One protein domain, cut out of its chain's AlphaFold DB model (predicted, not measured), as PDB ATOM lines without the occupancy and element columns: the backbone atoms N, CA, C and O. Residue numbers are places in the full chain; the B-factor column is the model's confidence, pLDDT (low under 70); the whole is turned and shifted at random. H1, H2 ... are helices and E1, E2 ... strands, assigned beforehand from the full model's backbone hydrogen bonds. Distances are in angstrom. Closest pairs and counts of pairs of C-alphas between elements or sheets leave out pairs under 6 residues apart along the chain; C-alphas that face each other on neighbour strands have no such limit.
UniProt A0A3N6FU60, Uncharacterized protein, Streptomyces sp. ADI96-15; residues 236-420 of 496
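AT A GLANCE: This is residues 236 to 420 of the 496 residues of an uncharacterized protein of Streptomyces sp. ADI96-15 (UniProt A0A3N6FU60). With little regular structure, this is a sandwich of two antiparallel sheets, E1 E8 E3 E6 and E2 E7 E4 E5, with H1 and H2 near opposite ends of its length. It is a jelly roll, one long hairpin wound over both: E1 with E8, E2 with E7, E3 with E6, E4 with E5. The 185 printed residues, 71 in named elements, mostly strand, run E1 to E6, H1, E7, H2, E8; they are compact, radius of gyration of the C-alphas 17.3 A, spans 65 by 32 by 32 A.

IN THESE COORDINATES: After residues 236 to 274, find C-alpha 275 at (9.586, -39.257, -14.620), where E1 (275 to 281) begins. Next come E2 (285 to 293), E3 (298 to 305), E4 (321 to 328), E5 (344 to 347), E6 (352 to 357), H1 (363 to 367), E7 (380 to 388, 26.4 A), H2 (390 to 394) and E8 (401 to 410, 29.0 A), ending at (16.659, -47.196, -20.597).

HOW THE PARTS SIT: Look at N 277 and O 405 of E1 and E8, 2.8 A, and N 289 and O 384 of E2 and E7, 2.9 A. H2 only grazes the second sheet; H1 is on neither. O i to N i+4 pairs within range: 0 of 1 in each; i+3: H1 1 of 2, H2 2 of 2.

THE WHOLE: The printed part has no cut; E3 to E4, E4 to E5 and H1 to E7 are long links. Residues 244, 247 to 252, 254 and 312 to 316 are under pLDDT 70.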
ATOM      1  N   ALA A 236      20.962 -54.878 -36.872       96.81
ATOM      2  CA  ALA A 236      21.300 -55.400 -35.552       96.81
ATOM      3  C   ALA A 236      20.555 -56.723 -35.279       96.81
ATOM      4  O   ALA A 236      19.510 -56.995 -35.874       96.81
ATOM      5  N   GLN A 237      21.110 -57.572 -34.409       96.56
ATOM      6  CA  GLN A 237      20.451 -58.825 -34.018       96.56
ATOM      7  C   GLN A 237      19.250 -58.561 -33.117       96.56
ATOM      8  O   GLN A 237      19.280 -57.601 -32.350       96.56
ATOM      9  N   SER A 238      18.238 -59.430 -33.195       96.88
ATOM     10  CA  SER A 238      17.045 -59.328 -32.359       96.88
ATOM     11  C   SER A 238      17.434 -59.266 -30.888       96.88
ATOM     12  O   SER A 238      18.353 -59.959 -30.444       96.88
ATOM     13  N   ALA A 239      16.707 -58.456 -30.132       94.38
ATOM     14  CA  ALA A 239      16.839 -58.383 -28.691       94.38
ATOM     15  C   ALA A 239      15.582 -59.000 -28.075       94.38
ATOM     16  O   ALA A 239      14.513 -58.398 -28.087       94.38
ATOM     17  N   THR A 240      15.708 -60.234 -27.593       94.50
ATOM     18  CA  THR A 240      14.579 -61.028 -27.081       94.50
ATOM     19  C   THR A 240      14.435 -60.966 -25.565       94.50
ATOM     20  O   THR A 240      13.427 -61.410 -25.034       94.50
ATOM     21  N   GLU A 241      15.438 -60.429 -24.872       91.25
ATOM     22  CA  GLU A 241      15.487 -60.355 -23.412       91.25
ATOM     23  C   GLU A 241      15.157 -58.941 -22.925       91.25
ATOM     24  O   GLU A 241      15.538 -57.953 -23.555       91.25
ATOM     25  N   PHE A 242      14.510 -58.838 -21.761       86.75
ATOM     26  CA  PHE A 242      14.156 -57.553 -21.141       86.75
ATOM     27  C   PHE A 242      15.347 -56.782 -20.545       86.75
ATOM     28  O   PHE A 242      15.179 -55.633 -20.150       86.75
ATOM     29  N   GLY A 243      16.548 -57.360 -20.510       78.31
ATOM     30  CA  GLY A 243      17.781 -56.606 -20.271       78.31
ATOM     31  C   GLY A 243      17.841 -55.849 -18.936       78.31
ATOM     32  O   GLY A 243      17.540 -56.406 -17.881       78.31
ATOM     33  N   GLU A 244      18.300 -54.594 -18.996       68.19
ATOM     34  CA  GLU A 244      18.688 -53.766 -17.840       68.19
ATOM     35  C   GLU A 244      17.510 -53.322 -16.959       68.19
ATOM     36  O   GLU A 244      17.712 -53.029 -15.784       68.19
ATOM     37  N   ILE A 245      16.288 -53.322 -17.498       72.06
ATOM     38  CA  ILE A 245      15.066 -52.864 -16.815       72.06
ATOM     39  C   ILE A 245      13.994 -53.962 -16.724       72.06
ATOM     40  O   ILE A 245      12.800 -53.718 -16.913       72.06
ATOM     41  N   SER A 246      14.423 -55.197 -16.434       74.88
ATOM     42  CA  SER A 246      13.520 -56.314 -16.113       74.88
ATOM     43  C   SER A 246      12.720 -56.061 -14.824       74.88
ATOM     44  O   SER A 246      12.966 -55.091 -14.101       74.88
ATOM     45  N   LYS A 247      11.763 -56.934 -14.479       68.50
ATOM     46  CA  LYS A 247      10.918 -56.759 -13.278       68.50
ATOM     47  C   LYS A 247      11.714 -56.621 -11.974       68.50
ATOM     48  O   LYS A 247      11.249 -55.987 -11.031       68.50
ATOM     49  N   ASP A 248      12.915 -57.199 -11.930       69.31
ATOM     50  CA  ASP A 248      13.794 -57.196 -10.759       69.31
ATOM     51  C   ASP A 248      14.556 -55.861 -10.599       69.31
ATOM     52  O   ASP A 248      15.198 -55.628  -9.571       69.31
ATOM     53  N   GLN A 249      14.477 -54.973 -11.595       66.50
ATOM     54  CA  GLN A 249      15.068 -53.635 -11.613       66.50
ATOM     55  C   GLN A 249      13.943 -52.592 -11.717       66.50
ATOM     56  O   GLN A 249      13.580 -52.128 -12.794       66.50
ATOM     57  N   VAL A 250      13.333 -52.254 -10.575       58.09
ATOM     58  CA  VAL A 250      12.252 -51.254 -10.504       58.09
ATOM     59  C   VAL A 250      12.801 -49.859 -10.847       58.09
ATOM     60  O   VAL A 250      13.792 -49.462 -10.220       58.09
ATOM     61  N   PRO A 251      12.139 -49.088 -11.737       59.69
ATOM     62  CA  PRO A 251      12.511 -47.709 -12.035       59.69
ATOM     63  C   PRO A 251      12.645 -46.868 -10.768       59.69
ATOM     64  O   PRO A 251      11.675 -46.651 -10.033       59.69
ATOM     65  N   ARG A 252      13.853 -46.373 -10.491       61.81
ATOM     66  CA  ARG A 252      14.101 -45.441  -9.380       61.81
ATOM     67  C   ARG A 252      13.991 -44.015  -9.887       61.81
ATOM     68  O   ARG A 252      14.984 -43.311 -10.025       61.81
ATOM     69  N   LEU A 253      12.764 -43.615 -10.186       74.31
ATOM     70  CA  LEU A 253      12.467 -42.244 -10.574       74.31
ATOM     71  C   LEU A 253      12.263 -41.406  -9.312       74.31
ATOM     72  O   LEU A 253      11.275 -41.572  -8.591       74.31
ATOM     73  N   ASP A 254      13.217 -40.516  -9.054       68.31
ATOM     74  CA  ASP A 254      13.130 -39.506  -8.006       68.31
ATOM     75  C   ASP A 254      12.391 -38.263  -8.528       68.31
ATOM     76  O   ASP A 254      12.569 -37.845  -9.670       68.31
ATOM     77  N   GLY A 255      11.587 -37.626  -7.673       74.56
ATOM     78  CA  GLY A 255      10.956 -36.337  -7.968       74.56
ATOM     79  C   GLY A 255       9.461 -36.276  -7.647       74.56
ATOM     80  O   GLY A 255       8.819 -37.300  -7.407       74.56
ATOM     81  N   PRO A 256       8.889 -35.059  -7.589       86.38
ATOM     82  CA  PRO A 256       7.463 -34.887  -7.361       86.38
ATOM     83  C   PRO A 256       6.657 -35.337  -8.583       86.38
ATOM     84  O   PRO A 256       7.034 -35.062  -9.720       86.38
ATOM     85  N   ALA A 257       5.510 -35.972  -8.336       91.75
ATOM     86  CA  ALA A 257       4.597 -36.356  -9.401       91.75
ATOM     87  C   ALA A 257       4.020 -35.112 -10.104       91.75
ATOM     88  O   ALA A 257       3.416 -34.247  -9.457       91.75
ATOM     89  N   GLN A 258       4.198 -35.031 -11.420       95.81
ATOM     90  CA  GLN A 258       3.711 -33.940 -12.263       95.81
ATOM     91  C   GLN A 258       2.281 -34.226 -12.719       95.81
ATOM     92  O   GLN A 258       1.980 -35.328 -13.167       95.81
ATOM     93  N   ALA A 259       1.385 -33.244 -12.590       96.81
ATOM     94  CA  ALA A 259       0.013 -33.389 -13.071       96.81
ATOM     95  C   ALA A 259      -0.019 -33.475 -14.602       96.81
ATOM     96  O   ALA A 259       0.602 -32.657 -15.279       96.81
ATOM     97  N   VAL A 260      -0.769 -34.440 -15.122       97.12
ATOM     98  CA  VAL A 260      -1.054 -34.615 -16.547       97.12
ATOM     99  C   VAL A 260      -2.517 -35.016 -16.703       97.12
ATOM    100  O   VAL A 260      -3.122 -35.520 -15.762       97.12
ATOM    101  N   THR A 261      -3.081 -34.790 -17.884       95.94
ATOM    102  CA  THR A 261      -4.374 -35.354 -18.278       95.94
ATOM    103  C   THR A 261      -4.157 -36.107 -19.573       95.94
ATOM    104  O   THR A 261      -3.807 -35.489 -20.576       95.94
ATOM    105  N   GLY A 262      -4.301 -37.429 -19.546       97.06
ATOM    106  CA  GLY A 262      -4.135 -38.271 -20.725       97.06
ATOM    107  C   GLY A 262      -5.173 -37.979 -21.811       97.06
ATOM    108  O   GLY A 262      -6.282 -37.511 -21.536       97.06
ATOM    109  N   GLY A 263      -4.809 -38.300 -23.053       97.69
ATOM    110  CA  GLY A 263      -5.693 -38.223 -24.215       97.69
ATOM    111  C   GLY A 263      -6.809 -39.268 -24.171       97.69
ATOM    112  O   GLY A 263      -6.920 -40.044 -23.214       97.69
ATOM    113  N   THR A 264      -7.629 -39.306 -25.219       96.69
ATOM    114  CA  THR A 264      -8.800 -40.194 -25.314       96.69
ATOM    115  C   THR A 264      -8.632 -41.306 -26.349       96.69
ATOM    116  O   THR A 264      -9.399 -42.270 -26.332       96.69
ATOM    117  N   GLY A 265      -7.611 -41.223 -27.207       97.75
ATOM    118  CA  GLY A 265      -7.243 -42.267 -28.161       97.75
ATOM    119  C   GLY A 265      -5.799 -42.150 -28.651       97.75
ATOM    120  O   GLY A 265      -4.998 -41.380 -28.122       97.75
ATOM    121  N   PHE A 266      -5.455 -42.894 -29.707       98.31
ATOM    122  CA  PHE A 266      -4.118 -42.826 -30.312       98.31
ATOM    123  C   PHE A 266      -3.792 -41.432 -30.875       98.31
ATOM    124  O   PHE A 266      -2.635 -41.011 -30.829       98.31
ATOM    125  N   ASN A 267      -4.795 -40.722 -31.401       98.12
ATOM    126  CA  ASN A 267      -4.602 -39.486 -32.168       98.12
ATOM    127  C   ASN A 267      -4.346 -38.251 -31.286       98.12
ATOM    128  O   ASN A 267      -3.724 -37.291 -31.733       98.12
ATOM    129  N   ASP A 268      -4.759 -38.279 -30.017       98.00
ATOM    130  CA  ASP A 268      -4.466 -37.234 -29.026       98.00
ATOM    131  C   ASP A 268      -3.749 -37.746 -27.775       98.00
ATOM    132  O   ASP A 268      -3.717 -37.058 -26.753       98.00
ATOM    133  N   ALA A 269      -3.130 -38.926 -27.855       98.50
ATOM    134  CA  ALA A 269      -2.314 -39.461 -26.775       98.50
ATOM    135  C   ALA A 269      -1.256 -38.435 -26.335       98.50
ATOM    136  O   ALA A 269      -0.448 -37.944 -27.137       98.50
ATOM    137  N   VAL A 270      -1.252 -38.121 -25.041       98.56
ATOM    138  CA  VAL A 270      -0.407 -37.059 -24.493       98.56
ATOM    139  C   VAL A 270       1.023 -37.553 -24.351       98.56
ATOM    140  O   VAL A 270       1.284 -38.605 -23.769       98.56
ATOM    141  N   ARG A 271       1.969 -36.783 -24.897       98.38
ATOM    142  CA  ARG A 271       3.393 -37.097 -24.794       98.38
ATOM    143  C   ARG A 271       3.866 -36.905 -23.357       98.38
ATOM    144  O   ARG A 271       3.763 -35.805 -22.822       98.38
ATOM    145  N   ILE A 272       4.433 -37.958 -22.783       97.19
ATOM    146  CA  ILE A 272       5.117 -37.931 -21.490       97.19
ATOM    147  C   ILE A 272       6.542 -38.459 -21.662       97.19
ATOM    148  O   ILE A 272       6.811 -39.299 -22.522       97.19
ATOM    149  N   GLY A 273       7.466 -37.908 -20.880       92.06
ATOM    150  CA  GLY A 273       8.864 -38.332 -20.843       92.06
ATOM    151  C   GLY A 273       9.169 -39.170 -19.607       92.06
ATOM    152  O   GLY A 273       8.267 -39.571 -18.866       92.06
ATOM    153  N   GLU A 274      10.458 -39.384 -19.364       92.38
ATOM    154  CA  GLU A 274      10.916 -40.001 -18.125       92.38
ATOM    155  C   GLU A 274      10.473 -39.191 -16.903       92.38
ATOM    156  O   GLU A 274      10.561 -37.960 -16.889       92.38
ATOM    157  N   GLY A 275       9.996 -39.883 -15.870       93.56
ATOM    158  CA  GLY A 275       9.586 -39.257 -14.620       93.56
ATOM    159  C   GLY A 275       8.305 -39.824 -14.021       93.56
ATOM    160  O   GLY A 275       7.828 -40.903 -14.379       93.56
ATOM    161  N   VAL A 276       7.770 -39.081 -13.052       95.88
ATOM    162  CA  VAL A 276       6.578 -39.452 -12.289       95.88
ATOM    163  C   VAL A 276       5.431 -38.524 -12.672       95.88
ATOM    164  O   VAL A 276       5.527 -37.307 -12.508       95.88
ATOM    165  N   TRP A 277       4.333 -39.103 -13.137       96.75
ATOM    166  CA  TRP A 277       3.158 -38.406 -13.650       96.75
ATOM    167  C   TRP A 277       1.927 -38.814 -12.850       96.75
ATOM    168  O   TRP A 277       1.821 -39.964 -12.440       96.75
ATOM    169  N   ARG A 278       0.995 -37.897 -12.611       96.94
ATOM    170  CA  ARG A 278      -0.260 -38.175 -11.898       96.94
ATOM    171  C   ARG A 278      -1.455 -37.703 -12.719       96.94
ATOM    172  O   ARG A 278      -1.434 -36.576 -13.214       96.94
ATOM    173  N   ASP A 279      -2.478 -38.541 -12.800       97.12
ATOM    174  CA  ASP A 279      -3.751 -38.268 -13.476       97.12
ATOM    175  C   ASP A 279      -4.922 -38.846 -12.653       97.12
ATOM    176  O   ASP A 279      -4.719 -39.543 -11.652       97.12
ATOM    177  N   GLY A 280      -6.153 -38.536 -13.054       95.00
ATOM    178  CA  GLY A 280      -7.390 -39.117 -12.546       95.00
ATOM    179  C   GLY A 280      -8.135 -39.881 -13.641       95.00
ATOM    180  O   GLY A 280      -8.302 -39.395 -14.762       95.00
ATOM    181  N   LEU A 281      -8.611 -41.077 -13.302       94.19
ATOM    182  CA  LEU A 281      -9.434 -41.900 -14.182       94.19
ATOM    183  C   LEU A 281     -10.851 -42.001 -13.634       94.19
ATOM    184  O   LEU A 281     -11.063 -42.338 -12.469       94.19
ATOM    185  N   LEU A 282     -11.825 -41.745 -14.496       91.81
ATOM    186  CA  LEU A 282     -13.228 -42.025 -14.212       91.81
ATOM    187  C   LEU A 282     -13.520 -43.518 -14.429       91.81
ATOM    188  O   LEU A 282     -12.848 -44.168 -15.232       91.81
ATOM    189  N   PRO A 283     -14.524 -44.095 -13.750       90.12
ATOM    190  CA  PRO A 283     -15.017 -45.422 -14.100       90.12
ATOM    191  C   PRO A 283     -15.416 -45.496 -15.578       90.12
ATOM    192  O   PRO A 283     -15.994 -44.545 -16.103       90.12
ATOM    193  N   ALA A 284     -15.143 -46.634 -16.221       90.19
ATOM    194  CA  ALA A 284     -15.357 -46.845 -17.656       90.19
ATOM    195  C   ALA A 284     -14.539 -45.899 -18.561       90.19
ATOM    196  O   ALA A 284     -14.973 -45.553 -19.657       90.19
ATOM    197  N   GLN A 285     -13.352 -45.476 -18.122       93.38
ATOM    198  CA  GLN A 285     -12.473 -44.606 -18.902       93.38
ATOM    199  C   GLN A 285     -11.136 -45.275 -19.207       93.38
ATOM    200  O   GLN A 285     -10.559 -45.961 -18.363       93.38
ATOM    201  N   THR A 286     -10.617 -44.974 -20.398       97.06
ATOM    202  CA  THR A 286      -9.229 -45.227 -20.789       97.06
ATOM    203  C   THR A 286      -8.524 -43.896 -21.047       97.06
ATOM    204  O   THR A 286      -9.030 -43.062 -21.799       97.06
ATOM    205  N   ARG A 287      -7.355 -43.692 -20.435       97.75
ATOM    206  CA  ARG A 287      -6.459 -42.550 -20.673       97.75
ATOM    207  C   ARG A 287      -5.276 -42.973 -21.526       97.75
ATOM    208  O   ARG A 287      -4.698 -44.034 -21.291       97.75
ATOM    209  N   TRP A 288      -4.907 -42.124 -22.481       98.62
ATOM    210  CA  TRP A 288      -3.876 -42.426 -23.471       98.62
ATOM    211  C   TRP A 288      -2.668 -41.502 -23.353       98.62
ATOM    212  O   TRP A 288      -2.784 -40.272 -23.383       98.62
ATOM    213  N   TYR A 289      -1.492 -42.113 -23.294       98.81
ATOM    214  CA  TYR A 289      -0.204 -41.432 -23.265       98.81
ATOM    215  C   TYR A 289       0.705 -41.988 -24.348       98.81
ATOM    216  O   TYR A 289       0.472 -43.086 -24.857       98.81
ATOM    217  N   LYS A 290       1.770 -41.262 -24.674       98.69
ATOM    218  CA  LYS A 290       2.822 -41.764 -25.554       98.69
ATOM    219  C   LYS A 290       4.212 -41.372 -25.089       98.69
ATOM    220  O   LYS A 290       4.422 -40.261 -24.606       98.69
ATOM    221  N   VAL A 291       5.154 -42.285 -25.277       98.69
ATOM    222  CA  VAL A 291       6.564 -42.134 -24.912       98.69
ATOM    223  C   VAL A 291       7.406 -42.402 -26.151       98.69
ATOM    224  O   VAL A 291       7.170 -43.376 -26.869       98.69
ATOM    225  N   LYS A 292       8.383 -41.535 -26.420       98.38
ATOM    226  CA  LYS A 292       9.348 -41.759 -27.496       98.38
ATOM    227  C   LYS A 292      10.347 -42.822 -27.052       98.38
ATOM    228  O   LYS A 292      10.967 -42.669 -26.007       98.38
ATOM    229  N   VAL A 293      10.524 -43.859 -27.863       97.94
ATOM    230  CA  VAL A 293      11.539 -44.896 -27.639       97.94
ATOM    231  C   VAL A 293      12.376 -45.040 -28.904       97.94
ATOM    232  O   VAL A 293      11.845 -45.235 -30.005       97.94
ATOM    233  N   GLY A 294      13.684 -44.873 -28.756       97.81
ATOM    234  CA  GLY A 294      14.666 -44.939 -29.830       97.81
ATOM    235  C   GLY A 294      15.158 -46.352 -30.142       97.81
ATOM    236  O   GLY A 294      14.839 -47.317 -29.449       97.81
ATOM    237  N   TRP A 295      15.976 -46.487 -31.189       97.81
ATOM    238  CA  TRP A 295      16.634 -47.760 -31.506       97.81
ATOM    239  C   TRP A 295      17.575 -48.177 -30.374       97.81
ATOM    240  O   TRP A 295      18.339 -47.356 -29.876       97.81
ATOM    241  N   GLY A 296      17.540 -49.454 -29.990       96.19
ATOM    242  CA  GLY A 296      18.342 -50.000 -28.892       96.19
ATOM    243  C   GLY A 296      17.851 -49.636 -27.487       96.19
ATOM    244  O   GLY A 296      18.347 -50.216 -26.524       96.19
ATOM    245  N   GLN A 297      16.874 -48.733 -27.356       96.25
ATOM    246  CA  GLN A 297      16.292 -48.364 -26.067       96.25
ATOM    247  C   GLN A 297      15.165 -49.301 -25.646       96.25
ATOM    248  O   GLN A 297      14.623 -50.060 -26.454       96.25
ATOM    249  N   GLN A 298      14.802 -49.214 -24.372       94.44
ATOM    250  CA  GLN A 298      13.729 -49.965 -23.737       94.44
ATOM    251  C   GLN A 298      12.818 -49.028 -22.958       94.44
ATOM    252  O   GLN A 298      13.301 -48.123 -22.292       94.44
ATOM    253  N   LEU A 299      11.513 -49.284 -22.984       95.06
ATOM    254  CA  LEU A 299      10.548 -48.594 -22.133       95.06
ATOM    255  C   LEU A 299      10.191 -49.467 -20.931       95.06
ATOM    256  O   LEU A 299       9.920 -50.658 -21.090       95.06
ATOM    257  N   ARG A 300      10.094 -48.859 -19.750       93.50
ATOM    258  CA  ARG A 300       9.525 -49.462 -18.543       93.50
ATOM    259  C   ARG A 300       8.570 -48.479 -17.890       93.50
ATOM    260  O   ARG A 300       8.879 -47.295 -17.770       93.50
ATOM    261  N   TYR A 301       7.420 -48.972 -17.438       94.62
ATOM    262  CA  TYR A 301       6.541 -48.171 -16.605       94.62
ATOM    263  C   TYR A 301       5.765 -48.967 -15.558       94.62
ATOM    264  O   TYR A 301       5.488 -50.155 -15.732       94.62
ATOM    265  N   THR A 302       5.384 -48.281 -14.482       94.88
ATOM    266  CA  THR A 302       4.385 -48.756 -13.515       94.88
ATOM    267  C   THR A 302       3.203 -47.802 -13.467       94.88
ATOM    268  O   THR A 302       3.351 -46.613 -13.758       94.88
ATOM    269  N   VAL A 303       2.041 -48.320 -13.080       96.69
ATOM    270  CA  VAL A 303       0.836 -47.536 -12.807       96.69
ATOM    271  C   VAL A 303       0.337 -47.886 -11.411       96.69
ATOM    272  O   VAL A 303      -0.173 -48.982 -11.183       96.69
ATOM    273  N   ASP A 304       0.509 -46.955 -10.479       95.88
ATOM    274  CA  ASP A 304       0.008 -47.046  -9.110       95.88
ATOM    275  C   ASP A 304      -1.408 -46.445  -9.053       95.88
ATOM    276  O   ASP A 304      -1.574 -45.227  -9.139       95.88
ATOM    277  N   PHE A 305      -2.434 -47.276  -8.892       96.38
ATOM    278  CA  PHE A 305      -3.808 -46.828  -8.655       96.38
ATOM    279  C   PHE A 305      -4.028 -46.574  -7.162       96.38
ATOM    280  O   PHE A 305      -3.655 -47.396  -6.321       96.38
ATOM    281  N   GLY A 306      -4.632 -45.432  -6.837       92.31
ATOM    282  CA  GLY A 306      -4.865 -44.967  -5.472       92.31
ATOM    283  C   GLY A 306      -5.893 -45.791  -4.694       92.31
ATOM    284  O   GLY A 306      -6.587 -46.657  -5.238       92.31
ATOM    285  N   ASN A 307      -5.990 -45.513  -3.390       89.62
ATOM    286  CA  ASN A 307      -7.136 -45.981  -2.619       89.62
ATOM    287  C   ASN A 307      -8.366 -45.154  -2.994       89.62
ATOM    288  O   ASN A 307      -8.248 -43.986  -3.342       89.62
ATOM    289  N   GLU A 308      -9.533 -45.758  -2.865       84.81
ATOM    290  CA  GLU A 308     -10.801 -45.087  -3.088       84.81
ATOM    291  C   GLU A 308     -11.732 -45.461  -1.932       84.81
ATOM    292  O   GLU A 308     -11.989 -46.657  -1.732       84.81
ATOM    293  N   PRO A 309     -12.178 -44.486  -1.119       79.75
ATOM    294  CA  PRO A 309     -13.234 -44.707  -0.144       79.75
ATOM    295  C   PRO A 309     -14.451 -45.362  -0.804       79.75
ATOM    296  O   PRO A 309     -14.816 -45.040  -1.938       79.75
ATOM    297  N   ALA A 310     -15.030 -46.337  -0.108       76.50
ATOM    298  CA  ALA A 310     -16.137 -47.113  -0.631       76.50
ATOM    299  C   ALA A 310     -17.447 -46.622  -0.019       76.50
ATOM    300  O   ALA A 310     -17.570 -46.616   1.202       76.50
ATOM    301  N   VAL A 311     -18.428 -46.309  -0.868       70.31
ATOM    302  CA  VAL A 311     -19.790 -45.971  -0.444       70.31
ATOM    303  C   VAL A 311     -20.328 -47.111   0.424       70.31
ATOM    304  O   VAL A 311     -20.257 -48.277   0.023       70.31
ATOM    305  N   ASP A 312     -20.863 -46.781   1.601       65.69
ATOM    306  CA  ASP A 312     -21.525 -47.754   2.469       65.69
ATOM    307  C   ASP A 312     -22.782 -48.298   1.776       65.69
ATOM    308  O   ASP A 312     -23.647 -47.545   1.324       65.69
ATOM    309  N   HIS A 313     -22.893 -49.622   1.713       64.81
ATOM    310  CA  HIS A 313     -24.079 -50.313   1.216       64.81
ATOM    311  C   HIS A 313     -24.630 -51.220   2.314       64.81
ATOM    312  O   HIS A 313     -23.870 -51.919   2.983       64.81
ATOM    313  N   ASP A 314     -25.956 -51.265   2.463       66.31
ATOM    314  CA  ASP A 314     -26.640 -52.103   3.465       66.31
ATOM    315  C   ASP A 314     -26.643 -53.611   3.115       66.31
ATOM    316  O   ASP A 314     -27.234 -54.433   3.821       66.31
ATOM    317  N   ASP A 315     -25.987 -53.995   2.015       68.88
ATOM    318  CA  ASP A 315     -25.890 -55.366   1.523       68.88
ATOM    319  C   ASP A 315     -24.512 -56.003   1.792       68.88
ATOM    320  O   ASP A 315     -23.499 -55.344   2.005       68.88
ATOM    321  N   LEU A 316     -24.459 -57.340   1.785       66.25
ATOM    322  CA  LEU A 316     -23.210 -58.097   1.947       66.25
ATOM    323  C   LEU A 316     -22.451 -58.276   0.613       66.25
ATOM    324  O   LEU A 316     -21.633 -59.194   0.492       66.25
ATOM    325  N   VAL A 317     -22.743 -57.467  -0.414       73.69
ATOM    326  CA  VAL A 317     -22.167 -57.643  -1.753       73.69
ATOM    327  C   VAL A 317     -20.775 -57.022  -1.801       73.69
ATOM    328  O   VAL A 317     -20.600 -55.805  -1.745       73.69
ATOM    329  N   VAL A 318     -19.757 -57.873  -1.963       70.19
ATOM    330  CA  VAL A 318     -18.393 -57.415  -2.253       70.19
ATOM    331  C   VAL A 318     -18.365 -56.856  -3.670       70.19
ATOM    332  O   VAL A 318     -18.339 -57.606  -4.647       70.19
ATOM    333  N   ARG A 319     -18.362 -55.529  -3.771       82.56
ATOM    334  CA  ARG A 319     -18.186 -54.817  -5.034       82.56
ATOM    335  C   ARG A 319     -16.709 -54.835  -5.423       82.56
ATOM    336  O   ARG A 319     -15.824 -54.680  -4.581       82.56
ATOM    337  N   ARG A 320     -16.450 -55.082  -6.701       89.25
ATOM    338  CA  ARG A 320     -15.112 -55.111  -7.293       89.25
ATOM    339  C   ARG A 320     -15.189 -54.609  -8.723       89.25
ATOM    340  O   ARG A 320     -16.249 -54.690  -9.341       89.25
ATOM    341  N   SER A 321     -14.060 -54.141  -9.218       95.06
ATOM    342  CA  SER A 321     -13.850 -53.830 -10.623       95.06
ATOM    343  C   SER A 321     -12.481 -54.350 -11.067       95.06
ATOM    344  O   SER A 321     -11.919 -55.247 -10.427       95.06
ATOM    345  N   PHE A 322     -11.903 -53.766 -12.111       96.44
ATOM    346  CA  PHE A 322     -10.532 -54.017 -12.532       96.44
ATOM    347  C   PHE A 322      -9.799 -52.720 -12.867       96.44
ATOM    348  O   PHE A 322     -10.399 -51.682 -13.145       96.44
ATOM    349  N   VAL A 323      -8.479 -52.817 -12.854       97.94
ATOM    350  CA  VAL A 323      -7.568 -51.858 -13.470       97.94
ATOM    351  C   VAL A 323      -6.763 -52.592 -14.527       97.94
ATOM    352  O   VAL A 323      -6.429 -53.769 -14.348       97.94
ATOM    353  N   SER A 324      -6.458 -51.919 -15.630       97.75
ATOM    354  CA  SER A 324      -5.596 -52.484 -16.665       97.75
ATOM    355  C   SER A 324      -4.728 -51.431 -17.341       97.75
ATOM    356  O   SER A 324      -5.006 -50.231 -17.292       97.75
ATOM    357  N   THR A 325      -3.658 -51.893 -17.974       97.75
ATOM    358  CA  THR A 325      -2.840 -51.102 -18.886       97.75
ATOM    359  C   THR A 325      -2.589 -51.892 -20.165       97.75
ATOM    360  O   THR A 325      -2.558 -53.115 -20.150       97.75
ATOM    361  N   THR A 326      -2.413 -51.227 -21.298       97.69
ATOM    362  CA  THR A 326      -1.984 -51.874 -22.541       97.69
ATOM    363  C   THR A 326      -0.917 -51.021 -23.196       97.69
ATOM    364  O   THR A 326      -1.088 -49.815 -23.378       97.69
ATOM    365  N   LEU A 327       0.213 -51.645 -23.525       98.56
ATOM    366  CA  LEU A 327       1.299 -50.998 -24.247       98.56
ATOM    367  C   LEU A 327       1.177 -51.305 -25.738       98.56
ATOM    368  O   LEU A 327       1.067 -52.466 -26.118       98.56
ATOM    369  N   HIS A 328       1.256 -50.288 -26.591       98.75
ATOM    370  CA  HIS A 328       1.229 -50.443 -28.043       98.75
ATOM    371  C   HIS A 328       2.519 -49.930 -28.679       98.75
ATOM    372  O   HIS A 328       3.020 -48.860 -28.327       98.75
ATOM    373  N   ALA A 329       3.031 -50.674 -29.655       98.50
ATOM    374  CA  ALA A 329       4.136 -50.253 -30.509       98.50
ATOM    375  C   ALA A 329       3.701 -49.148 -31.502       98.50
ATOM    376  O   ALA A 329       2.499 -48.927 -31.679       98.50
ATOM    377  N   PRO A 330       4.630 -48.502 -32.238       98.12
ATOM    378  CA  PRO A 330       4.289 -47.484 -33.242       98.12
ATOM    379  C   PRO A 330       3.345 -47.961 -34.362       98.12
ATOM    380  O   PRO A 330       2.661 -47.157 -35.001       98.12
ATOM    381  N   SER A 331       3.267 -49.272 -34.606       96.25
ATOM    382  CA  SER A 331       2.293 -49.894 -35.515       96.25
ATOM    383  C   SER A 331       0.880 -50.018 -34.922       96.25
ATOM    384  O   SER A 331      -0.016 -50.517 -35.593       96.25
ATOM    385  N   ARG A 332       0.671 -49.567 -33.676       97.25
ATOM    386  CA  ARG A 332      -0.506 -49.798 -32.814       97.25
ATOM    387  C   ARG A 332      -0.711 -51.256 -32.381       97.25
ATOM    388  O   ARG A 332      -1.672 -51.562 -31.677       97.25
ATOM    389  N   ALA A 333       0.221 -52.145 -32.724       97.75
ATOM    390  CA  ALA A 333       0.223 -53.521 -32.245       97.75
ATOM    391  C   ALA A 333       0.411 -53.572 -30.717       97.75
ATOM    392  O   ALA A 333       1.371 -52.967 -30.225       97.75
ATOM    393  N   PRO A 334      -0.451 -54.289 -29.969       97.75
ATOM    394  CA  PRO A 334      -0.231 -54.535 -28.549       97.75
ATOM    395  C   PRO A 334       1.095 -55.268 -28.320       97.75
ATOM    396  O   PRO A 334       1.405 -56.241 -29.010       97.75
ATOM    397  N   VAL A 335       1.873 -54.804 -27.349       98.25
ATOM    398  CA  VAL A 335       3.088 -55.455 -26.858       98.25
ATOM    399  C   VAL A 335       2.676 -56.369 -25.713       98.25
ATOM    400  O   VAL A 335       2.118 -55.895 -24.732       98.25
ATOM    401  N   GLY A 336       2.938 -57.672 -25.825       96.50
ATOM    402  CA  GLY A 336       2.634 -58.606 -24.738       96.50
ATOM    403  C   GLY A 336       3.497 -58.378 -23.489       96.50
ATOM    404  O   GLY A 336       4.607 -57.855 -23.574       96.50
ATOM    405  N   THR A 337       3.026 -58.858 -22.339       94.19
ATOM    406  CA  THR A 337       3.731 -58.777 -21.044       94.19
ATOM    407  C   THR A 337       4.893 -59.767 -20.902       94.19
ATOM    408  O   THR A 337       5.794 -59.576 -20.084       94.19
ATOM    409  N   GLY A 338       4.882 -60.853 -21.683       90.62
ATOM    410  CA  GLY A 338       5.814 -61.964 -21.495       90.62
ATOM    411  C   GLY A 338       5.582 -62.661 -20.150       90.62
ATOM    412  O   GLY A 338       4.445 -62.869 -19.742       90.62
ATOM    413  N   THR A 339       6.657 -63.053 -19.470       85.31
ATOM    414  CA  THR A 339       6.603 -63.633 -18.110       85.31
ATOM    415  C   THR A 339       7.033 -62.646 -17.024       85.31
ATOM    416  O   THR A 339       7.182 -63.036 -15.864       85.31
ATOM    417  N   GLU A 340       7.309 -61.396 -17.400       85.75
ATOM    418  CA  GLU A 340       7.896 -60.392 -16.510       85.75
ATOM    419  C   GLU A 340       6.849 -59.510 -15.835       85.75
ATOM    420  O   GLU A 340       7.037 -59.137 -14.682       85.75
ATOM    421  N   PHE A 341       5.760 -59.203 -16.541       92.62
ATOM    422  CA  PHE A 341       4.880 -58.084 -16.214       92.62
ATOM    423  C   PHE A 341       3.415 -58.490 -16.021       92.62
ATOM    424  O   PHE A 341       2.980 -59.544 -16.494       92.62
ATOM    425  N   SER A 342       2.650 -57.632 -15.344       92.94
ATOM    426  CA  SER A 342       1.215 -57.786 -15.111       92.94
ATOM    427  C   SER A 342       0.469 -56.505 -15.480       92.94
ATOM    428  O   SER A 342       0.657 -55.444 -14.888       92.94
ATOM    429  N   ASP A 343      -0.436 -56.633 -16.443       94.81
ATOM    430  CA  ASP A 343      -1.138 -55.526 -17.090       94.81
ATOM    431  C   ASP A 343      -2.639 -55.474 -16.759       94.81
ATOM    432  O   ASP A 343      -3.363 -54.619 -17.263       94.81
ATOM    433  N   TYR A 344      -3.108 -56.358 -15.874       96.31
ATOM    434  CA  TYR A 344      -4.495 -56.458 -15.431       96.31
ATOM    435  C   TYR A 344      -4.573 -56.941 -13.979       96.31
ATOM    436  O   TYR A 344      -3.928 -57.926 -13.608       96.31
ATOM    437  N   GLN A 345      -5.414 -56.306 -13.159       96.00
ATOM    438  CA  GLN A 345      -5.680 -56.740 -11.786       96.00
ATOM    439  C   GLN A 345      -7.101 -56.369 -11.341       96.00
ATOM    440  O   GLN A 345      -7.644 -55.339 -11.727       96.00
ATOM    441  N   GLY A 346      -7.700 -57.190 -10.472       95.31
ATOM    442  CA  GLY A 346      -8.947 -56.832  -9.794       95.31
ATOM    443  C   GLY A 346      -8.753 -55.661  -8.824       95.31
ATOM    444  O   GLY A 346      -7.817 -55.664  -8.025       95.31
ATOM    445  N   TYR A 347      -9.668 -54.697  -8.860       94.75
ATOM    446  CA  TYR A 347      -9.641 -53.477  -8.059       94.75
ATOM    447  C   TYR A 347     -10.790 -53.453  -7.045       94.75
ATOM    448  O   TYR A 347     -11.944 -53.712  -7.382       94.75
ATOM    449  N   PHE A 348     -10.471 -53.137  -5.790       91.19
ATOM    450  CA  PHE A 348     -11.404 -53.191  -4.652       91.19
ATOM    451  C   PHE A 348     -11.429 -51.873  -3.856       91.19
ATOM    452  O   PHE A 348     -11.613 -51.896  -2.640       91.19
ATOM    453  N   GLY A 349     -11.106 -50.744  -4.497       89.31
ATOM    454  CA  GLY A 349     -10.892 -49.460  -3.808       89.31
ATOM    455  C   GLY A 349      -9.605 -49.418  -2.972       89.31
ATOM    456  O   GLY A 349      -9.392 -48.526  -2.154       89.31
ATOM    457  N   LYS A 350      -8.723 -50.406  -3.149       90.31
ATOM    458  CA  LYS A 350      -7.428 -50.500  -2.468       90.31
ATOM    459  C   LYS A 350      -6.298 -50.294  -3.468       90.31
ATOM    460  O   LYS A 350      -6.467 -50.689  -4.624       90.31
ATOM    461  N   PRO A 351      -5.143 -49.765  -3.022       93.56
ATOM    462  CA  PRO A 351      -4.012 -49.548  -3.905       93.56
ATOM    463  C   PRO A 351      -3.663 -50.796  -4.713       93.56
ATOM    464  O   PRO A 351      -3.597 -51.897  -4.159       93.56
ATOM    465  N   SER A 352      -3.475 -50.613  -6.013       94.38
ATOM    466  CA  SER A 352      -3.128 -51.671  -6.967       94.38
ATOM    467  C   SER A 352      -2.026 -51.156  -7.879       94.38
ATOM    468  O   SER A 352      -2.038 -49.981  -8.238       94.38
ATOM    469  N   VAL A 353      -1.064 -52.008  -8.223       94.12
ATOM    470  CA  VAL A 353       0.098 -51.606  -9.022       94.12
ATOM    471  C   VAL A 353       0.198 -52.532 -10.214       94.12
ATOM    472  O   VAL A 353       0.319 -53.744 -10.045       94.12
ATOM    473  N   LEU A 354       0.146 -51.942 -11.401       95.56
ATOM    474  CA  LEU A 354       0.412 -52.628 -12.656       95.56
ATOM    475  C   LEU A 354       1.767 -52.217 -13.187       95.56
ATOM    476  O   LEU A 354       2.284 -51.141 -12.870       95.56
ATOM    477  N   ASP A 355       2.338 -53.068 -14.019       92.69
ATOM    478  CA  ASP A 355       3.672 -52.864 -14.525       92.69
ATOM    479  C   ASP A 355       3.800 -53.423 -15.947       92.69
ATOM    480  O   ASP A 355       3.154 -54.398 -16.312       92.69
ATOM    481  N   HIS A 356       4.577 -52.753 -16.795       94.88
ATOM    482  CA  HIS A 356       4.855 -53.212 -18.155       94.88
ATOM    483  C   HIS A 356       6.187 -52.650 -18.663       94.88
ATOM    484  O   HIS A 356       6.734 -51.691 -18.107       94.88
ATOM    485  N   GLY A 357       6.700 -53.210 -19.752       94.19
ATOM    486  CA  GLY A 357       7.829 -52.656 -20.487       94.19
ATOM    487  C   GLY A 357       8.030 -53.295 -21.855       94.19
ATOM    488  O   GLY A 357       7.155 -54.017 -22.342       94.19
ATOM    489  N   THR A 358       9.179 -53.026 -22.466       96.25
ATOM    490  CA  THR A 358       9.605 -53.597 -23.747       96.25
ATOM    491  C   THR A 358      10.987 -54.234 -23.640       96.25
ATOM    492  O   THR A 358      11.822 -53.843 -22.825       96.25
ATOM    493  N   VAL A 359      11.271 -55.173 -24.539       96.25
ATOM    494  CA  VAL A 359      12.653 -55.505 -24.924       96.25
ATOM    495  C   VAL A 359      13.303 -54.331 -25.684       96.25
ATOM    496  O   VAL A 359      12.595 -53.371 -26.019       96.25
ATOM    497  N   PRO A 360      14.621 -54.351 -25.968       96.38
ATOM    498  CA  PRO A 360      15.247 -53.311 -26.779       96.38
ATOM    499  C   PRO A 360      14.634 -53.221 -28.175       96.38
ATOM    500  O   PRO A 360      14.403 -54.242 -28.832       96.38
ATOM    501  N   VAL A 361      14.389 -51.997 -28.640       97.94
ATOM    502  CA  VAL A 361      13.839 -51.756 -29.975       97.94
ATOM    503  C   VAL A 361      14.863 -52.134 -31.037       97.94
ATOM    504  O   VAL A 361      15.852 -51.424 -31.245       97.94
ATOM    505  N   THR A 362      14.584 -53.212 -31.770       97.50
ATOM    506  CA  THR A 362      15.438 -53.665 -32.869       97.50
ATOM    507  C   THR A 362      14.617 -54.084 -34.075       97.50
ATOM    508  O   THR A 362      13.632 -54.803 -33.962       97.50
ATOM    509  N   TRP A 363      15.061 -53.696 -35.271       97.88
ATOM    510  CA  TRP A 363      14.343 -53.967 -36.518       97.88
ATOM    511  C   TRP A 363      14.096 -55.462 -36.775       97.88
ATOM    512  O   TRP A 363      13.030 -55.834 -37.260       97.88
ATOM    513  N   THR A 364      15.042 -56.329 -36.409       97.88
ATOM    514  CA  THR A 364      14.963 -57.792 -36.581       97.88
ATOM    515  C   THR A 364      14.008 -58.491 -35.620       97.88
ATOM    516  O   THR A 364      13.579 -59.600 -35.940       97.88
ATOM    517  N   ASN A 365      13.556 -57.823 -34.546       98.06
ATOM    518  CA  ASN A 365      12.526 -58.353 -33.641       98.06
ATOM    519  C   ASN A 365      11.256 -58.775 -34.400       98.06
ATOM    520  O   ASN A 365      10.536 -59.662 -33.960       98.06
ATOM    521  N   ARG A 366      11.014 -58.206 -35.589       96.62
ATOM    522  CA  ARG A 366       9.900 -58.542 -36.489       96.62
ATOM    523  C   ARG A 366       9.780 -60.019 -36.871       96.62
ATOM    524  O   ARG A 366       8.709 -60.431 -37.310       96.62
ATOM    525  N   TRP A 367      10.862 -60.785 -36.762       96.44
ATOM    526  CA  TRP A 367      10.881 -62.218 -37.069       96.44
ATOM    527  C   TRP A 367      10.841 -63.103 -35.826       96.44
ATOM    528  O   TRP A 367      10.814 -64.327 -35.953       96.44
ATOM    529  N   GLU A 368      10.816 -62.503 -34.640       97.56
ATOM    530  CA  GLU A 368      10.685 -63.245 -33.397       97.56
ATOM    531  C   GLU A 368       9.232 -63.690 -33.190       97.56
ATOM    532  O   GLU A 368       8.297 -62.958 -33.527       97.56
ATOM    533  N   PRO A 369       9.004 -64.889 -32.630       95.00
ATOM    534  CA  PRO A 369       7.653 -65.415 -32.445       95.00
ATOM    535  C   PRO A 369       6.954 -64.851 -31.202       95.00
ATOM    536  O   PRO A 369       5.736 -64.951 -31.074       95.00
ATOM    537  N   ALA A 370       7.707 -64.303 -30.248       97.00
ATOM    538  CA  ALA A 370       7.171 -63.891 -28.960       97.00
ATOM    539  C   ALA A 370       6.387 -62.572 -29.066       97.00
ATOM    540  O   ALA A 370       6.910 -61.567 -29.542       97.00
ATOM    541  N   ALA A 371       5.152 -62.546 -28.552       95.88
ATOM    542  CA  ALA A 371       4.261 -61.379 -28.621       95.88
ATOM    543  C   ALA A 371       4.770 -60.136 -27.860       95.88
ATOM    544  O   ALA A 371       4.340 -59.022 -28.144       95.88
ATOM    545  N   HIS A 372       5.700 -60.304 -26.916       96.62
ATOM    546  CA  HIS A 372       6.371 -59.196 -26.224       96.62
ATOM    547  C   HIS A 372       7.603 -58.663 -26.983       96.62
ATOM    548  O   HIS A 372       8.152 -57.629 -26.612       96.62
ATOM    549  N   VAL A 373       8.032 -59.352 -28.052       98.00
ATOM    550  CA  VAL A 373       9.213 -59.009 -28.864       98.00
ATOM    551  C   VAL A 373       8.809 -58.548 -30.262       98.00
ATOM    552  O   VAL A 373       9.190 -57.455 -30.670       98.00
ATOM    553  N   LYS A 374       7.994 -59.338 -30.983       97.81
ATOM    554  CA  LYS A 374       7.598 -59.096 -32.388       97.81
ATOM    555  C   LYS A 374       7.133 -57.657 -32.667       97.81
ATOM    556  O   LYS A 374       7.595 -57.077 -33.654       97.81
ATOM    557  N   PRO A 375       6.264 -57.045 -31.835       97.94
ATOM    558  CA  PRO A 375       5.794 -55.678 -32.067       97.94
ATOM    559  C   PRO A 375       6.876 -54.611 -31.848       97.94
ATOM    560  O   PRO A 375       6.791 -53.518 -32.404       97.94
ATOM    561  N   VAL A 376       7.916 -54.908 -31.063       98.25
ATOM    562  CA  VAL A 376       8.950 -53.960 -30.617       98.25
ATOM    563  C   VAL A 376      10.059 -53.841 -31.669       98.25
ATOM    564  O   VAL A 376      11.227 -54.144 -31.428       98.25
ATOM    565  N   ARG A 377       9.675 -53.446 -32.883       97.75
ATOM    566  CA  ARG A 377      10.522 -53.522 -34.088       97.75
ATOM    567  C   ARG A 377      10.772 -52.194 -34.799       97.75
ATOM    568  O   ARG A 377      11.409 -52.187 -35.852       97.75
ATOM    569  N   ALA A 378      10.259 -51.099 -34.251       97.62
ATOM    570  CA  ALA A 378      10.358 -49.767 -34.828       97.62
ATOM    571  C   ALA A 378      10.560 -48.729 -33.724       97.62
ATOM    572  O   ALA A 378       9.821 -48.719 -32.743       97.62
ATOM    573  N   ALA A 379      11.547 -47.848 -33.899       97.88
ATOM    574  CA  ALA A 379      11.684 -46.669 -33.053       97.88
ATOM    575  C   ALA A 379      10.542 -45.684 -33.336       97.88
ATOM    576  O   ALA A 379      10.120 -45.530 -34.485       97.88
ATOM    577  N   GLY A 380      10.050 -44.996 -32.308       97.81
ATOM    578  CA  GLY A 380       8.921 -44.078 -32.450       97.81
ATOM    579  C   GLY A 380       8.124 -43.903 -31.167       97.81
ATOM    580  O   GLY A 380       8.653 -44.079 -30.071       97.81
ATOM    581  N   ASP A 381       6.856 -43.536 -31.327       98.56
ATOM    582  CA  ASP A 381       5.923 -43.347 -30.220       98.56
ATOM    583  C   ASP A 381       5.326 -44.698 -29.809       98.56
ATOM    584  O   ASP A 381       4.654 -45.362 -30.602       98.56
ATOM    585  N   TYR A 382       5.570 -45.087 -28.561       98.75
ATOM    586  CA  TYR A 382       4.907 -46.203 -27.896       98.75
ATOM    587  C   TYR A 382       3.767 -45.656 -27.043       98.75
ATOM    588  O   TYR A 382       3.962 -44.688 -26.308       98.75
ATOM    589  N   TYR A 383       2.584 -46.258 -27.142       98.81
ATOM    590  CA  TYR A 383       1.359 -45.734 -26.534       98.81
ATOM    591  C   TYR A 383       0.958 -46.551 -25.313       98.81
ATOM    592  O   TYR A 383       0.952 -47.779 -25.368       98.81
ATOM    593  N   LEU A 384       0.600 -45.872 -24.230       98.56
ATOM    594  CA  LEU A 384       0.144 -46.477 -22.985       98.56
ATOM    595  C   LEU A 384      -1.342 -46.155 -22.831       98.56
ATOM    596  O   LEU A 384      -1.705 -44.984 -22.706       98.56
ATOM    597  N   ALA A 385      -2.183 -47.184 -22.837       98.44
ATOM    598  CA  ALA A 385      -3.610 -47.081 -22.564       98.44
ATOM    599  C   ALA A 385      -3.878 -47.562 -21.135       98.44
ATOM    600  O   ALA A 385      -3.732 -48.747 -20.859       98.44
ATOM    601  N   VAL A 386      -4.259 -46.663 -20.229       98.50
ATOM    602  CA  VAL A 386      -4.534 -46.974 -18.814       98.50
ATOM    603  C   VAL A 386      -6.037 -46.945 -18.586       98.50
ATOM    604  O   VAL A 386      -6.667 -45.935 -18.888       98.50
ATOM    605  N   SER A 387      -6.614 -48.022 -18.055       97.62
ATOM    606  CA  SER A 387      -8.067 -48.189 -17.960       97.62
ATOM    607  C   SER A 387      -8.556 -48.483 -16.547       97.62
ATOM    608  O   SER A 387      -7.915 -49.214 -15.788       97.62
ATOM    609  N   LEU A 388      -9.740 -47.953 -16.232       96.56
ATOM    610  CA  LEU A 388     -10.471 -48.220 -14.997       96.56
ATOM    611  C   LEU A 388     -11.834 -48.848 -15.307       96.56
ATOM    612  O   LEU A 388     -12.635 -48.294 -16.066       96.56
ATOM    613  N   GLY A 389     -12.102 -50.000 -14.697       94.75
ATOM    614  CA  GLY A 389     -13.288 -50.795 -14.980       94.75
ATOM    615  C   GLY A 389     -14.607 -50.083 -14.619       94.75
ATOM    616  O   GLY A 389     -14.661 -49.327 -13.635       94.75
ATOM    617  N   PRO A 390     -15.691 -50.315 -15.390       89.88
ATOM    618  CA  PRO A 390     -16.996 -49.679 -15.177       89.88
ATOM    619  C   PRO A 390     -17.591 -49.887 -13.780       89.88
ATOM    620  O   PRO A 390     -18.146 -48.944 -13.207       89.88
ATOM    621  N   ASN A 391     -17.426 -51.076 -13.182       89.44
ATOM    622  CA  ASN A 391     -18.010 -51.375 -11.869       89.44
ATOM    623  C   ASN A 391     -17.422 -50.527 -10.736       89.44
ATOM    624  O   ASN A 391     -18.018 -50.471  -9.659       89.44
ATOM    625  N   THR A 392     -16.309 -49.819 -10.961       90.25
ATOM    626  CA  THR A 392     -15.760 -48.861  -9.991       90.25
ATOM    627  C   THR A 392     -16.792 -47.811  -9.588       90.25
ATOM    628  O   THR A 392     -16.852 -47.409  -8.428       90.25
ATOM    629  N   ALA A 393     -17.693 -47.440 -10.501       82.75
ATOM    630  CA  ALA A 393     -18.758 -46.493 -10.204       82.75
ATOM    631  C   ALA A 393     -19.757 -46.962  -9.136       82.75
ATOM    632  O   ALA A 393     -20.447 -46.126  -8.560       82.75
ATOM    633  N   THR A 394     -19.846 -48.271  -8.883       80.19
ATOM    634  CA  THR A 394     -20.804 -48.851  -7.929       80.19
ATOM    635  C   THR A 394     -20.349 -48.734  -6.477       80.19
ATOM    636  O   THR A 394     -21.159 -48.925  -5.570       80.19
ATOM    637  N   PHE A 395     -19.063 -48.453  -6.244       84.38
ATOM    638  CA  PHE A 395     -18.501 -48.361  -4.899       84.38
ATOM    639  C   PHE A 395     -17.631 -47.129  -4.662       84.38
ATOM    640  O   PHE A 395     -17.515 -46.747  -3.511       84.38
ATOM    641  N   ALA A 396     -17.043 -46.499  -5.680       84.44
ATOM    642  CA  ALA A 396     -16.204 -45.318  -5.475       84.44
ATOM    643  C   ALA A 396     -17.015 -44.115  -4.968       84.44
ATOM    644  O   ALA A 396     -17.998 -43.723  -5.603       84.44
ATOM    645  N   GLU A 397     -16.586 -43.510  -3.857       81.44
ATOM    646  CA  GLU A 397     -17.178 -42.272  -3.336       81.44
ATOM    647  C   GLU A 397     -16.836 -41.062  -4.214       81.44
ATOM    648  O   GLU A 397     -17.707 -40.226  -4.500       81.44
ATOM    649  N   ASN A 398     -15.584 -40.982  -4.671       84.06
ATOM    650  CA  ASN A 398     -15.088 -39.909  -5.519       84.06
ATOM    651  C   ASN A 398     -15.406 -40.158  -6.999       84.06
ATOM    652  O   ASN A 398     -15.528 -41.302  -7.457       84.06
ATOM    653  N   PRO A 399     -15.524 -39.084  -7.802       79.94
ATOM    654  CA  PRO A 399     -15.797 -39.217  -9.226       79.94
ATOM    655  C   PRO A 399     -14.662 -39.934  -9.967       79.94
ATOM    656  O   PRO A 399     -14.972 -40.747 -10.842       79.94
ATOM    657  N   ALA A 400     -13.404 -39.680  -9.584       90.06
ATOM    658  CA  ALA A 400     -12.196 -40.181 -10.231       90.06
ATOM    659  C   ALA A 400     -11.253 -40.879  -9.242       90.06
ATOM    660  O   ALA A 400     -11.019 -40.381  -8.141       90.06
ATOM    661  N   VAL A 401     -10.637 -41.972  -9.691       93.75
ATOM    662  CA  VAL A 401      -9.554 -42.660  -8.983       93.75
ATOM    663  C   VAL A 401      -8.221 -42.083  -9.444       93.75
ATOM    664  O   VAL A 401      -7.950 -41.977 -10.641       93.75
ATOM    665  N   GLY A 402      -7.366 -41.717  -8.491       95.44
ATOM    666  CA  GLY A 402      -6.012 -41.259  -8.789       95.44
ATOM    667  C   GLY A 402      -5.125 -42.373  -9.341       95.44
ATOM    668  O   GLY A 402      -5.128 -43.481  -8.806       95.44
ATOM    669  N   ALA A 403      -4.317 -42.064 -10.351       96.69
ATOM    670  CA  ALA A 403      -3.265 -42.942 -10.851       96.69
ATOM    671  C   ALA A 403      -1.928 -42.201 -10.932       96.69
ATOM    672  O   ALA A 403      -1.874 -41.029 -11.314       96.69
ATOM    673  N   VAL A 404      -0.841 -42.891 -10.589       96.69
ATOM    674  CA  VAL A 404       0.529 -42.389 -10.729       96.69
ATOM    675  C   VAL A 404       1.297 -43.283 -11.693       96.69
ATOM    676  O   VAL A 404       1.477 -44.468 -11.437       96.69
ATOM    677  N   LEU A 405       1.761 -42.706 -12.799       96.38
ATOM    678  CA  LEU A 405       2.597 -43.371 -13.787       96.38
ATOM    679  C   LEU A 405       4.065 -43.065 -13.493       96.38
ATOM    680  O   LEU A 405       4.445 -41.908 -13.307       96.38
ATOM    681  N   ARG A 406       4.907 -44.093 -13.490       95.31
ATOM    682  CA  ARG A 406       6.370 -43.963 -13.408       95.31
ATOM    683  C   ARG A 406       6.940 -44.461 -14.715       95.31
ATOM    684  O   ARG A 406       6.713 -45.620 -15.025       95.31
ATOM    685  N   VAL A 407       7.622 -43.610 -15.474       94.81
ATOM    686  CA  VAL A 407       8.082 -43.910 -16.838       94.81
ATOM    687  C   VAL A 407       9.594 -43.754 -16.936       94.81
ATOM    688  O   VAL A 407      10.128 -42.714 -16.561       94.81
ATOM    689  N   GLU A 408      10.271 -44.765 -17.467       92.81
ATOM    690  CA  GLU A 408      11.720 -44.790 -17.695       92.81
ATOM    691  C   GLU A 408      12.022 -45.306 -19.109       92.81
ATOM    692  O   GLU A 408      11.374 -46.249 -19.581       92.81
ATOM    693  N   VAL A 409      13.003 -44.698 -19.779       93.88
ATOM    694  CA  VAL A 409      13.500 -45.110 -21.095       93.88
ATOM    695  C   VAL A 409      14.986 -45.459 -20.975       93.88
ATOM    696  O   VAL A 409      15.867 -44.611 -21.074       93.88
ATOM    697  N   ALA A 410      15.286 -46.742 -20.780       90.94
ATOM    698  CA  ALA A 410      16.659 -47.196 -20.597       90.94
ATOM    699  C   ALA A 410      17.395 -47.421 -21.924       90.94
ATOM    700  O   ALA A 410      16.799 -47.678 -22.974       90.94
ATOM    701  N   GLY A 411      18.725 -47.406 -21.842       90.94
ATOM    702  CA  GLY A 411      19.624 -47.625 -22.969       90.94
ATOM    703  C   GLY A 411      19.989 -46.343 -23.721       90.94
ATOM    704  O   GLY A 411      19.331 -45.306 -23.637       90.94
ATOM    705  N   THR A 412      21.083 -46.413 -24.477       92.69
ATOM    706  CA  THR A 412      21.511 -45.326 -25.367       92.69
ATOM    707  C   THR A 412      20.745 -45.411 -26.682       92.69
ATOM    708  O   THR A 412      20.788 -46.453 -27.336       92.69
ATOM    709  N   GLU A 413      20.087 -44.325 -27.095       96.00
ATOM    710  CA  GLU A 413      19.466 -44.266 -28.420       96.00
ATOM    711  C   GLU A 413      20.524 -44.410 -29.515       96.00
ATOM    712  O   GLU A 413      21.544 -43.718 -29.527       96.00
ATOM    713  N   LEU A 414      20.280 -45.324 -30.450       96.69
ATOM    714  CA  LEU A 414      21.130 -45.559 -31.607       96.69
ATOM    715  C   LEU A 414      20.606 -44.789 -32.821       96.69
ATOM    716  O   LEU A 414      19.404 -44.687 -33.055       96.69
ATOM    717  N   ALA A 415      21.520 -44.321 -33.670       95.38
ATOM    718  CA  ALA A 415      21.188 -43.537 -34.863       95.38
ATOM    719  C   ALA A 415      20.391 -44.314 -35.935       95.38
ATOM    720  O   ALA A 415      19.994 -43.741 -36.949       95.38
ATOM    721  N   GLY A 416      20.202 -45.627 -35.774       95.06
ATOM    722  CA  GLY A 416      19.435 -46.438 -36.710       95.06
ATOM    723  C   GLY A 416      19.460 -47.936 -36.400       95.06
ATOM    724  O   GLY A 416      20.188 -48.381 -35.516       95.06
ATOM    725  N   PRO A 417      18.733 -48.742 -37.191       96.50
ATOM    726  CA  PRO A 417      18.533 -50.175 -36.947       96.50
ATOM    727  C   PRO A 417      19.714 -51.066 -37.366       96.50
ATOM    728  O   PRO A 417      19.642 -52.295 -37.273       96.50
ATOM    729  N   ARG A 418      20.785 -50.474 -37.908       96.81
ATOM    730  CA  ARG A 418      21.946 -51.217 -38.405       96.81
ATOM    731  C   ARG A 418      22.788 -51.765 -37.258       96.81
ATOM    732  O   ARG A 418      22.866 -51.179 -36.181       96.81
ATOM    733  N   LYS A 419      23.494 -52.857 -37.531       95.25
ATOM    734  CA  LYS A 419      24.519 -53.388 -36.641       95.25
ATOM    735  C   LYS A 419      25.587 -52.318 -36.385       95.25
ATOM    736  O   LYS A 419      25.992 -51.623 -37.316       95.25
ATOM    737  N   ASP A 420      26.031 -52.221 -35.133       93.00
ATOM    738  CA  ASP A 420      27.075 -51.292 -34.686       93.00
ATOM    739  C   ASP A 420      26.740 -49.819 -35.019       93.00
ATOM    740  O   ASP A 420      27.625 -49.005 -35.301       93.00
TER     741      ASP A 420